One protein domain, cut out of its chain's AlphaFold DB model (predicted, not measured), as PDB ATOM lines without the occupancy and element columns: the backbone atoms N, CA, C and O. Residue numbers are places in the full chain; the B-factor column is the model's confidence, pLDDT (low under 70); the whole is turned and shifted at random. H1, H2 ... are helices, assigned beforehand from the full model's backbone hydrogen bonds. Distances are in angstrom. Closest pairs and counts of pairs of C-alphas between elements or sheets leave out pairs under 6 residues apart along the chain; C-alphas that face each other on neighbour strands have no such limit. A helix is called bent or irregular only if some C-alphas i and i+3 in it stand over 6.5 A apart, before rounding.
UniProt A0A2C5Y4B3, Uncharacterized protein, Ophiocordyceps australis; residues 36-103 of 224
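Overview. This is residues 36 to 103 of the 224 residues of an uncharacterized protein of Ophiocordyceps australis (UniProt A0A2C5Y4B3). The long helix H3 crosses H2 at a steep angle and sticks out beyond it with residues 96 to 103, while short H1 makes a corner with the first residues of H2. The unnamed loop of residues 59 to 80 folds back at the end where H3 begins. The printed part has 68 residues, 44 of them in three named helices in the order H1, H2, H3, with no named strand; its class is all helix, and it is compact, with a radius of gyration of the C-alphas of 11.8 A, and elongated, with spans of 40 by 23 by 19 A.

Arrangement. H3, residues 81 to 103, touches H2, residues 45 to 58, at a steep tilt of 63 degrees, opposite ways; the closest C-alphas, of Cys 52 and Cys 88, are 4.7 A apart. H3 has a kink of 31 degrees near residue 88. H1, residues 36 to 42, touches H2 only at the corner, with residues 45 to 48 of H2 alone, about perpendicular at 87 degrees; the closest C-alphas, of Leu 42 and Leu 48, are 5.8 A apart. H1 and H3 are only just apart, at 8.5 A. Every O i to N i+4 pair is within hydrogen-bond range in H1 and H2, and 17 of 19 in H3.

Along the chain. H3 is 31.5 A long, ends at C-alpha 103 (-93.067, -125.211, 91.807), and is irregular, with C-alphas 83 and 86 7.2 A apart. H2 is 19.6 A long; H1, 10.0 A, begins at C-alpha 36 (-65.372, -115.050, 90.350).

Size, cuts and confidence. The C-alphas of Gln 72 and Val 103, the two farthest apart, are 40.1 A apart. The printed part has no cut; the link from H1 to H2 is tight and that from H2 to H3 long. The pLDDT is under 70 at residues 69 to 72 and 99 to 103.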
ATOM      1  N   SER A  36     -65.683-116.278  89.613       87.88
ATOM      2  CA  SER A  36     -65.372-115.050  90.350       87.88
ATOM      3  C   SER A  36     -65.111-113.849  89.437       87.88
ATOM      4  O   SER A  36     -65.409-112.718  89.803       87.88
ATOM      5  N   GLU A  37     -64.530-114.076  88.256       88.19
ATOM      6  CA  GLU A  37     -64.223-113.014  87.290       88.19
ATOM      7  C   GLU A  37     -65.503-112.510  86.610       88.19
ATOM      8  O   GLU A  37     -65.701-111.302  86.476       88.19
ATOM      9  N   LEU A  38     -66.406-113.423  86.232       89.69
ATOM     10  CA  LEU A  38     -67.691-113.063  85.634       89.69
ATOM     11  C   LEU A  38     -68.632-112.401  86.645       89.69
ATOM     12  O   LEU A  38     -69.272-111.400  86.326       89.69
ATOM     13  N   GLU A  39     -68.691-112.921  87.870       88.00
ATOM     14  CA  GLU A  39     -69.476-112.332  88.955       88.00
ATOM     15  C   GLU A  39     -69.009-110.903  89.257       88.00
ATOM     16  O   GLU A  39     -69.820-109.974  89.290       88.00
ATOM     17  N   HIS A  40     -67.696-110.705  89.408       84.75
ATOM     18  CA  HIS A  40     -67.119-109.383  89.639       84.75
ATOM     19  C   HIS A  40     -67.408-108.439  88.467       84.75
ATOM     20  O   HIS A  40     -67.824-107.297  88.672       84.75
ATOM     21  N   GLY A  41     -67.208-108.913  87.235       83.75
ATOM     22  CA  GLY A  41     -67.384-108.108  86.032       83.75
ATOM     23  C   GLY A  41     -68.829-107.668  85.784       83.75
ATOM     24  O   GLY A  41     -69.045-106.575  85.265       83.75
ATOM     25  N   LEU A  42     -69.816-108.475  86.186       85.06
ATOM     26  CA  LEU A  42     -71.238-108.208  85.931       85.06
ATOM     27  C   LEU A  42     -71.994-107.653  87.141       85.06
ATOM     28  O   LEU A  42     -73.111-107.164  86.974       85.06
ATOM     29  N   SER A  43     -71.383-107.671  88.333       73.12
ATOM     30  CA  SER A  43     -71.836-107.017  89.576       73.12
ATOM     31  C   SER A  43     -73.214-107.438  90.122       73.12
ATOM     32  O   SER A  43     -73.595-107.004  91.209       73.12
ATOM     33  N   ASN A  44     -73.983-108.260  89.402       79.25
ATOM     34  CA  ASN A  44     -75.300-108.753  89.794       79.25
ATOM     35  C   ASN A  44     -75.561-110.138  89.170       79.25
ATOM     36  O   ASN A  44     -75.333-110.346  87.976       79.25
ATOM     37  N   SER A  45     -76.101-111.060  89.969       81.38
ATOM     38  CA  SER A  45     -76.480-112.417  89.564       81.38
ATOM     39  C   SER A  45     -77.477-112.467  88.404       81.38
ATOM     40  O   SER A  45     -77.352-113.328  87.541       81.38
ATOM     41  N   THR A  46     -78.425-111.531  88.313       83.88
ATOM     42  CA  THR A  46     -79.346-111.429  87.168       83.88
ATOM     43  C   THR A  46     -78.594-111.114  85.879       83.88
ATOM     44  O   THR A  46     -78.887-111.677  84.829       83.88
ATOM     45  N   HIS A  47     -77.609-110.221  85.950       85.81
ATOM     46  CA  HIS A  47     -76.832-109.817  84.783       85.81
ATOM     47  C   HIS A  47     -75.893-110.942  84.334       85.81
ATOM     48  O   HIS A  47     -75.770-111.200  83.141       85.81
ATOM     49  N   LEU A  48     -75.328-111.675  85.297       90.19
ATOM     50  CA  LEU A  48     -74.566-112.900  85.072       90.19
ATOM     51  C   LEU A  48     -75.411-114.031  84.459       90.19
ATOM     52  O   LEU A  48     -74.975-114.665  83.503       90.19
ATOM     53  N   ALA A  49     -76.633-114.251  84.946       88.62
ATOM     54  CA  ALA A  49     -77.546-115.238  84.371       88.62
ATOM     55  C   ALA A  49     -77.956-114.879  82.937       88.62
ATOM     56  O   ALA A  49     -77.965-115.750  82.073       88.62
ATOM     57  N   ASN A  50     -78.251-113.602  82.668       87.00
ATOM     58  CA  ASN A  50     -78.587-113.137  81.321       87.00
ATOM     59  C   ASN A  50     -77.399-113.266  80.362       87.00
ATOM     60  O   ASN A  50     -77.566-113.792  79.267       87.00
ATOM     61  N   PHE A  51     -76.198-112.878  80.804       92.81
ATOM     62  CA  PHE A  51     -74.960-113.106  80.061       92.81
ATOM     63  C   PHE A  51     -74.812-114.578  79.690       92.81
ATOM     64  O   PHE A  51     -74.612-114.896  78.520       92.81
ATOM     65  N   CYS A  52     -74.949-115.478  80.662       92.62
ATOM     66  CA  CYS A  52     -74.786-116.903  80.419       92.62
ATOM     67  C   CYS A  52     -75.870-117.469  79.508       92.62
ATOM     68  O   CYS A  52     -75.553-118.222  78.593       92.62
ATOM     69  N   LYS A  53     -77.121-117.042  79.683       89.00
ATOM     70  CA  LYS A  53     -78.215-117.403  78.783       89.00
ATOM     71  C   LYS A  53     -77.901-116.985  77.350       89.00
ATOM     72  O   LYS A  53     -77.826-117.838  76.475       89.00
ATOM     73  N   ASP A  54     -77.652-115.701  77.121       84.56
ATOM     74  CA  ASP A  54     -77.419-115.165  75.779       84.56
ATOM     75  C   ASP A  54     -76.153-115.754  75.146       84.56
ATOM     76  O   ASP A  54     -76.104-115.978  73.931       84.56
ATOM     77  N   SER A  55     -75.141-116.053  75.963       89.75
ATOM     78  CA  SER A  55     -73.888-116.648  75.503       89.75
ATOM     79  C   SER A  55     -74.060-118.082  75.022       89.75
ATOM     80  O   SER A  55     -73.593-118.442  73.941       89.75
ATOM     81  N   ILE A  56     -74.764-118.902  75.805       87.75
ATOM     82  CA  ILE A  56     -75.067-120.286  75.441       87.75
ATOM     83  C   ILE A  56     -76.003-120.316  74.233       87.75
ATOM     84  O   ILE A  56     -75.704-120.992  73.251       87.75
ATOM     85  N   THR A  57     -77.067-119.510  74.252       81.94
ATOM     86  CA  THR A  57     -78.050-119.427  73.164       81.94
ATOM     87  C   THR A  57     -77.421-118.999  71.838       81.94
ATOM     88  O   THR A  57     -77.734-119.562  70.794       81.94
ATOM     89  N   SER A  58     -76.511-118.021  71.851       82.38
ATOM     90  CA  SER A  58     -75.843-117.575  70.620       82.38
ATOM     91  C   SER A  58     -74.630-118.418  70.219       82.38
ATOM     92  O   SER A  58     -74.142-118.288  69.096       82.38
ATOM     93  N   GLY A  59     -74.134-119.276  71.114       83.50
ATOM     94  CA  GLY A  59     -72.880-120.004  70.930       83.50
ATOM     95  C   GLY A  59     -71.640-119.100  70.917       83.50
ATOM     96  O   GLY A  59     -70.579-119.534  70.471       83.50
ATOM     97  N   GLU A  60     -71.753-117.858  71.387       90.19
ATOM     98  CA  GLU A  60     -70.687-116.857  71.445       90.19
ATOM     99  C   GLU A  60     -70.703-116.191  72.817       90.19
ATOM    100  O   GLU A  60     -71.770-115.912  73.341       90.19
ATOM    101  N   SER A  61     -69.552-115.869  73.417       88.06
ATOM    102  CA  SER A  61     -69.553-115.370  74.798       88.06
ATOM    103  C   SER A  61     -70.223-114.005  74.986       88.06
ATOM    104  O   SER A  61     -70.454-113.627  76.121       88.06
ATOM    105  N   ARG A  62     -70.452-113.194  73.946       89.19
ATOM    106  CA  ARG A  62     -71.041-111.839  74.077       89.19
ATOM    107  C   ARG A  62     -70.422-110.950  75.176       89.19
ATOM    108  O   ARG A  62     -71.021-109.960  75.591       89.19
ATOM    109  N   ALA A  63     -69.193-111.233  75.618       89.81
ATOM    110  CA  ALA A  63     -68.542-110.570  76.750       89.81
ATOM    111  C   ALA A  63     -68.488-109.047  76.574       89.81
ATOM    112  O   ALA A  63     -68.788-108.289  77.497       89.81
ATOM    113  N   LYS A  64     -68.217-108.587  75.350       87.88
ATOM    114  CA  LYS A  64     -68.227-107.162  74.991       87.88
ATOM    115  C   LYS A  64     -69.590-106.496  75.163       87.88
ATOM    116  O   LYS A  64     -69.642-105.365  75.635       87.88
ATOM    117  N   GLU A  65     -70.669-107.178  74.789       88.50
ATOM    118  CA  GLU A  65     -72.042-106.658  74.879       88.50
ATOM    119  C   GLU A  65     -72.458-106.467  76.338       88.50
ATOM    120  O   GLU A  65     -73.140-105.506  76.681       88.50
ATOM    121  N   TYR A  66     -71.951-107.341  77.204       88.69
ATOM    122  CA  TYR A  66     -72.170-107.308  78.643       88.69
ATOM    123  C   TYR A  66     -71.144-106.458  79.413       88.69
ATOM    124  O   TYR A  66     -71.141-106.446  80.643       88.69
ATOM    125  N   GLY A  67     -70.279-105.713  78.716       84.62
ATOM    126  CA  GLY A  67     -69.320-104.797  79.343       84.62
ATOM    127  C   GLY A  67     -68.117-105.475  80.008       84.62
ATOM    128  O   GLY A  67     -67.357-104.814  80.719       84.62
ATOM    129  N   LEU A  68     -67.883-106.763  79.750       85.75
ATOM    130  CA  LEU A  68     -66.693-107.490  80.194       85.75
ATOM    131  C   LEU A  68     -65.507-107.113  79.297       85.75
ATOM    132  O   LEU A  68     -65.126-107.824  78.372       85.75
ATOM    133  N   MET A  69     -64.932-105.935  79.547       66.69
ATOM    134  CA  MET A  69     -63.909-105.342  78.672       66.69
ATOM    135  C   MET A  69     -62.518-105.992  78.780       66.69
ATOM    136  O   MET A  69     -61.619-105.631  78.022       66.69
ATOM    137  N   HIS A  70     -62.311-106.934  79.706       64.62
ATOM    138  CA  HIS A  70     -61.020-107.597  79.897       64.62
ATOM    139  C   HIS A  70     -61.012-108.950  79.180       64.62
ATOM    140  O   HIS A  70     -61.347-109.982  79.752       64.62
ATOM    141  N   SER A  71     -60.580-108.956  77.919       58.81
ATOM    142  CA  SER A  71     -60.389-110.176  77.118       58.81
ATOM    143  C   SER A  71     -59.174-111.018  77.548       58.81
ATOM    144  O   SER A  71     -58.868-112.024  76.921       58.81
ATOM    145  N   GLN A  72     -58.461-110.635  78.610       59.47
ATOM    146  CA  GLN A  72     -57.487-111.482  79.300       59.47
ATOM    147  C   GLN A  72     -57.643-111.302  80.806       59.47
ATOM    148  O   GLN A  72     -57.168-110.329  81.392       59.47
ATOM    149  N   THR A  73     -58.316-112.260  81.427       76.44
ATOM    150  CA  THR A  73     -58.416-112.393  82.884       76.44
ATOM    151  C   THR A  73     -57.593-113.594  83.345       76.44
ATOM    152  O   THR A  73     -57.010-114.313  82.530       76.44
ATOM    153  N   LYS A  74     -57.572-113.875  84.653       82.06
ATOM    154  CA  LYS A  74     -57.045-115.156  85.163       82.06
ATOM    155  C   LYS A  74     -57.809-116.361  84.611       82.06
ATOM    156  O   LYS A  74     -57.249-117.445  84.525       82.06
ATOM    157  N   CYS A  75     -59.057-116.135  84.219       85.38
ATOM    158  CA  CYS A  75     -59.920-117.091  83.550       85.38
ATOM    159  C   CYS A  75     -59.566-117.280  82.057       85.38
ATOM    160  O   CYS A  75     -59.987-118.247  81.433       85.38
ATOM    161  N   GLY A  76     -58.735-116.410  81.478       86.62
ATOM    162  CA  GLY A  76     -58.359-116.456  80.069       86.62
ATOM    163  C   GLY A  76     -59.161-115.469  79.229       86.62
ATOM    164  O   GLY A  76     -59.495-114.374  79.690       86.62
ATOM    165  N   ASN A  77     -59.409-115.829  77.966       89.56
ATOM    166  CA  ASN A  77     -60.110-114.949  77.040       89.56
ATOM    167  C   ASN A  77     -61.622-115.082  77.168       89.56
ATOM    168  O   ASN A  77     -62.197-116.027  76.636       89.56
ATOM    169  N   LEU A  78     -62.242-114.094  77.815       89.69
ATOM    170  CA  LEU A  78     -63.690-114.026  77.977       89.69
ATOM    171  C   LEU A  78     -64.437-113.878  76.648       89.69
ATOM    172  O   LEU A  78     -65.611-114.174  76.618       89.69
ATOM    173  N   ASP A  79     -63.808-113.483  75.536       89.50
ATOM    174  CA  ASP A  79     -64.485-113.506  74.228       89.50
ATOM    175  C   ASP A  79     -64.679-114.944  73.691       89.50
ATOM    176  O   ASP A  79     -65.422-115.151  72.732       89.50
ATOM    177  N   ASN A  80     -64.006-115.945  74.272       89.50
ATOM    178  CA  ASN A  80     -64.102-117.339  73.848       89.50
ATOM    179  C   ASN A  80     -65.181-118.078  74.654       89.50
ATOM    180  O   ASN A  80     -65.024-118.295  75.855       89.50
ATOM    181  N   ILE A  81     -66.240-118.529  73.976       89.50
ATOM    182  CA  ILE A  81     -67.334-119.280  74.604       89.50
ATOM    183  C   ILE A  81     -66.840-120.535  75.329       89.50
ATOM    184  O   ILE A  81     -67.326-120.824  76.411       89.50
ATOM    185  N   GLU A  82     -65.816-121.227  74.824       90.12
ATOM    186  CA  GLU A  82     -65.286-122.445  75.458       90.12
ATOM    187  C   GLU A  82     -64.622-122.171  76.818       90.12
ATOM    188  O   GLU A  82     -64.481-123.071  77.640       90.12
ATOM    189  N   ILE A  83     -64.222-120.920  77.075       90.88
ATOM    190  CA  ILE A  83     -63.651-120.500  78.359       90.88
ATOM    191  C   ILE A  83     -64.750-120.260  79.399       90.88
ATOM    192  O   ILE A  83     -64.576-120.612  80.564       90.88
ATOM    193  N   VAL A  84     -65.881-119.677  78.991       92.88
ATOM    194  CA  VAL A  84     -66.966-119.283  79.908       92.88
ATOM    195  C   VAL A  84     -68.119-120.288  79.966       92.88
ATOM    196  O   VAL A  84     -68.910-120.256  80.907       92.88
ATOM    197  N   ARG A  85     -68.223-121.201  78.994       91.50
ATOM    198  CA  ARG A  85     -69.296-122.199  78.901       91.50
ATOM    199  C   ARG A  85     -69.442-123.035  80.177       91.50
ATOM    200  O   ARG A  85     -70.556-123.070  80.682       91.50
ATOM    201  N   PRO A  86     -68.374-123.589  80.793       91.56
ATOM    202  CA  PRO A  86     -68.531-124.441  81.976       91.56
ATOM    203  C   PRO A  86     -69.248-123.763  83.148       91.56
ATOM    204  O   PRO A  86     -70.063-124.374  83.837       91.56
ATOM    205  N   VAL A  87     -68.958-122.481  83.382       94.12
ATOM    206  CA  VAL A  87     -69.621-121.721  84.446       94.12
ATOM    207  C   VAL A  87     -71.031-121.304  84.042       94.12
ATOM    208  O   VAL A  87     -71.936-121.332  84.877       94.12
ATOM    209  N   CYS A  88     -71.249-120.989  82.767       93.31
ATOM    210  CA  CYS A  88     -72.571-120.647  82.271       93.31
ATOM    211  C   CYS A  88     -73.544-121.822  82.253       93.31
ATOM    212  O   CYS A  88     -74.692-121.637  82.654       93.31
ATOM    213  N   ASP A  89     -73.086-123.021  81.908       90.00
ATOM    214  CA  ASP A  89     -73.892-124.238  81.992       90.00
ATOM    215  C   ASP A  89     -74.330-124.491  83.440       90.00
ATOM    216  O   ASP A  89     -75.512-124.709  83.702       90.00
ATOM    217  N   CYS A  90     -73.415-124.355  84.407       89.81
ATOM    218  CA  CYS A  90     -73.764-124.485  85.823       89.81
ATOM    219  C   CYS A  90     -74.818-123.471  86.268       89.81
ATOM    220  O   CYS A  90     -75.778-123.838  86.943       89.81
ATOM    221  N   ILE A  91     -74.653-122.199  85.893       90.00
ATOM    222  CA  ILE A  91     -75.587-121.135  86.279       90.00
ATOM    223  C   ILE A  91     -76.971-121.401  85.682       90.00
ATOM    224  O   ILE A  91     -77.968-121.284  86.393       90.00
ATOM    225  N   ILE A  92     -77.046-121.803  84.411       87.81
ATOM    226  CA  ILE A  92     -78.310-122.147  83.744       87.81
ATOM    227  C   ILE A  92     -78.993-123.327  84.442       87.81
ATOM    228  O   ILE A  92     -80.187-123.250  84.734       87.81
ATOM    229  N   ILE A  93     -78.243-124.388  84.760       84.19
ATOM    230  CA  ILE A  93     -78.767-125.558  85.476       84.19
ATOM    231  C   ILE A  93     -79.269-125.161  86.866       84.19
ATOM    232  O   ILE A  93     -80.369-125.549  87.252       84.19
ATOM    233  N   GLN A  94     -78.506-124.364  87.620       82.69
ATOM    234  CA  GLN A  94     -78.923-123.944  88.956       82.69
ATOM    235  C   GLN A  94     -80.208-123.101  88.907       82.69
ATOM    236  O   GLN A  94     -81.112-123.346  89.702       82.69
ATOM    237  N   VAL A  95     -80.328-122.169  87.952       81.56
ATOM    238  CA  VAL A  95     -81.553-121.373  87.755       81.56
ATOM    239  C   VAL A  95     -82.751-122.265  87.418       81.56
ATOM    240  O   VAL A  95     -83.847-122.025  87.922       81.56
ATOM    241  N   ALA A  96     -82.562-123.292  86.585       74.44
ATOM    242  CA  ALA A  96     -83.625-124.236  86.247       74.44
ATOM    243  C   ALA A  96     -84.091-125.036  87.476       74.44
ATOM    244  O   ALA A  96     -85.289-125.112  87.734       74.44
ATOM    245  N   LEU A  97     -83.154-125.548  88.278       75.31
ATOM    246  CA  LEU A  97     -83.464-126.302  89.498       75.31
ATOM    247  C   LEU A  97     -84.181-125.445  90.552       75.31
ATOM    248  O   LEU A  97     -85.117-125.916  91.189       75.31
ATOM    249  N   GLU A  98     -83.786-124.180  90.720       72.75
ATOM    250  CA  GLU A  98     -84.459-123.253  91.643       72.75
ATOM    251  C   GLU A  98     -85.895-122.932  91.198       72.75
ATOM    252  O   GLU A  98     -86.782-122.752  92.037       72.75
ATOM    253  N   LEU A  99     -86.154-122.896  89.886       66.12
ATOM    254  CA  LEU A  99     -87.504-122.735  89.346       66.12
ATOM    255  C   LEU A  99     -88.363-123.981  89.592       66.12
ATOM    256  O   LEU A  99     -89.511-123.836  90.000       66.12
ATOM    257  N   GLU A 100     -87.823-125.185  89.405       55.88
ATOM    258  CA  GLU A 100     -88.548-126.438  89.667       55.88
ATOM    259  C   GLU A 100     -88.852-126.633  91.159       55.88
ATOM    260  O   GLU A 100     -89.970-126.998  91.527       55.88
ATOM    261  N   GLU A 101     -87.901-126.314  92.037       57.03
ATOM    262  CA  GLU A 101     -88.084-126.408  93.490       57.03
ATOM    263  C   GLU A 101     -89.101-125.370  94.003       57.03
ATOM    264  O   GLU A 101     -89.851-125.644  94.938       57.03
ATOM    265  N   SER A 102     -89.220-124.216  93.328       48.84
ATOM    266  CA  SER A 102     -90.267-123.222  93.613       48.84
ATOM    267  C   SER A 102     -91.680-123.646  93.179       48.84
ATOM    268  O   SER A 102     -92.656-123.060  93.642       48.84
ATOM    269  N   VAL A 103     -91.794-124.664  92.317       48.88
ATOM    270  CA  VAL A 103     -93.067-125.211  91.807       48.88
ATOM    271  C   VAL A 103     -93.506-126.465  92.582       48.88
ATOM    272  O   VAL A 103     -94.664-126.859  92.508       48.88
TER     273      VAL A 103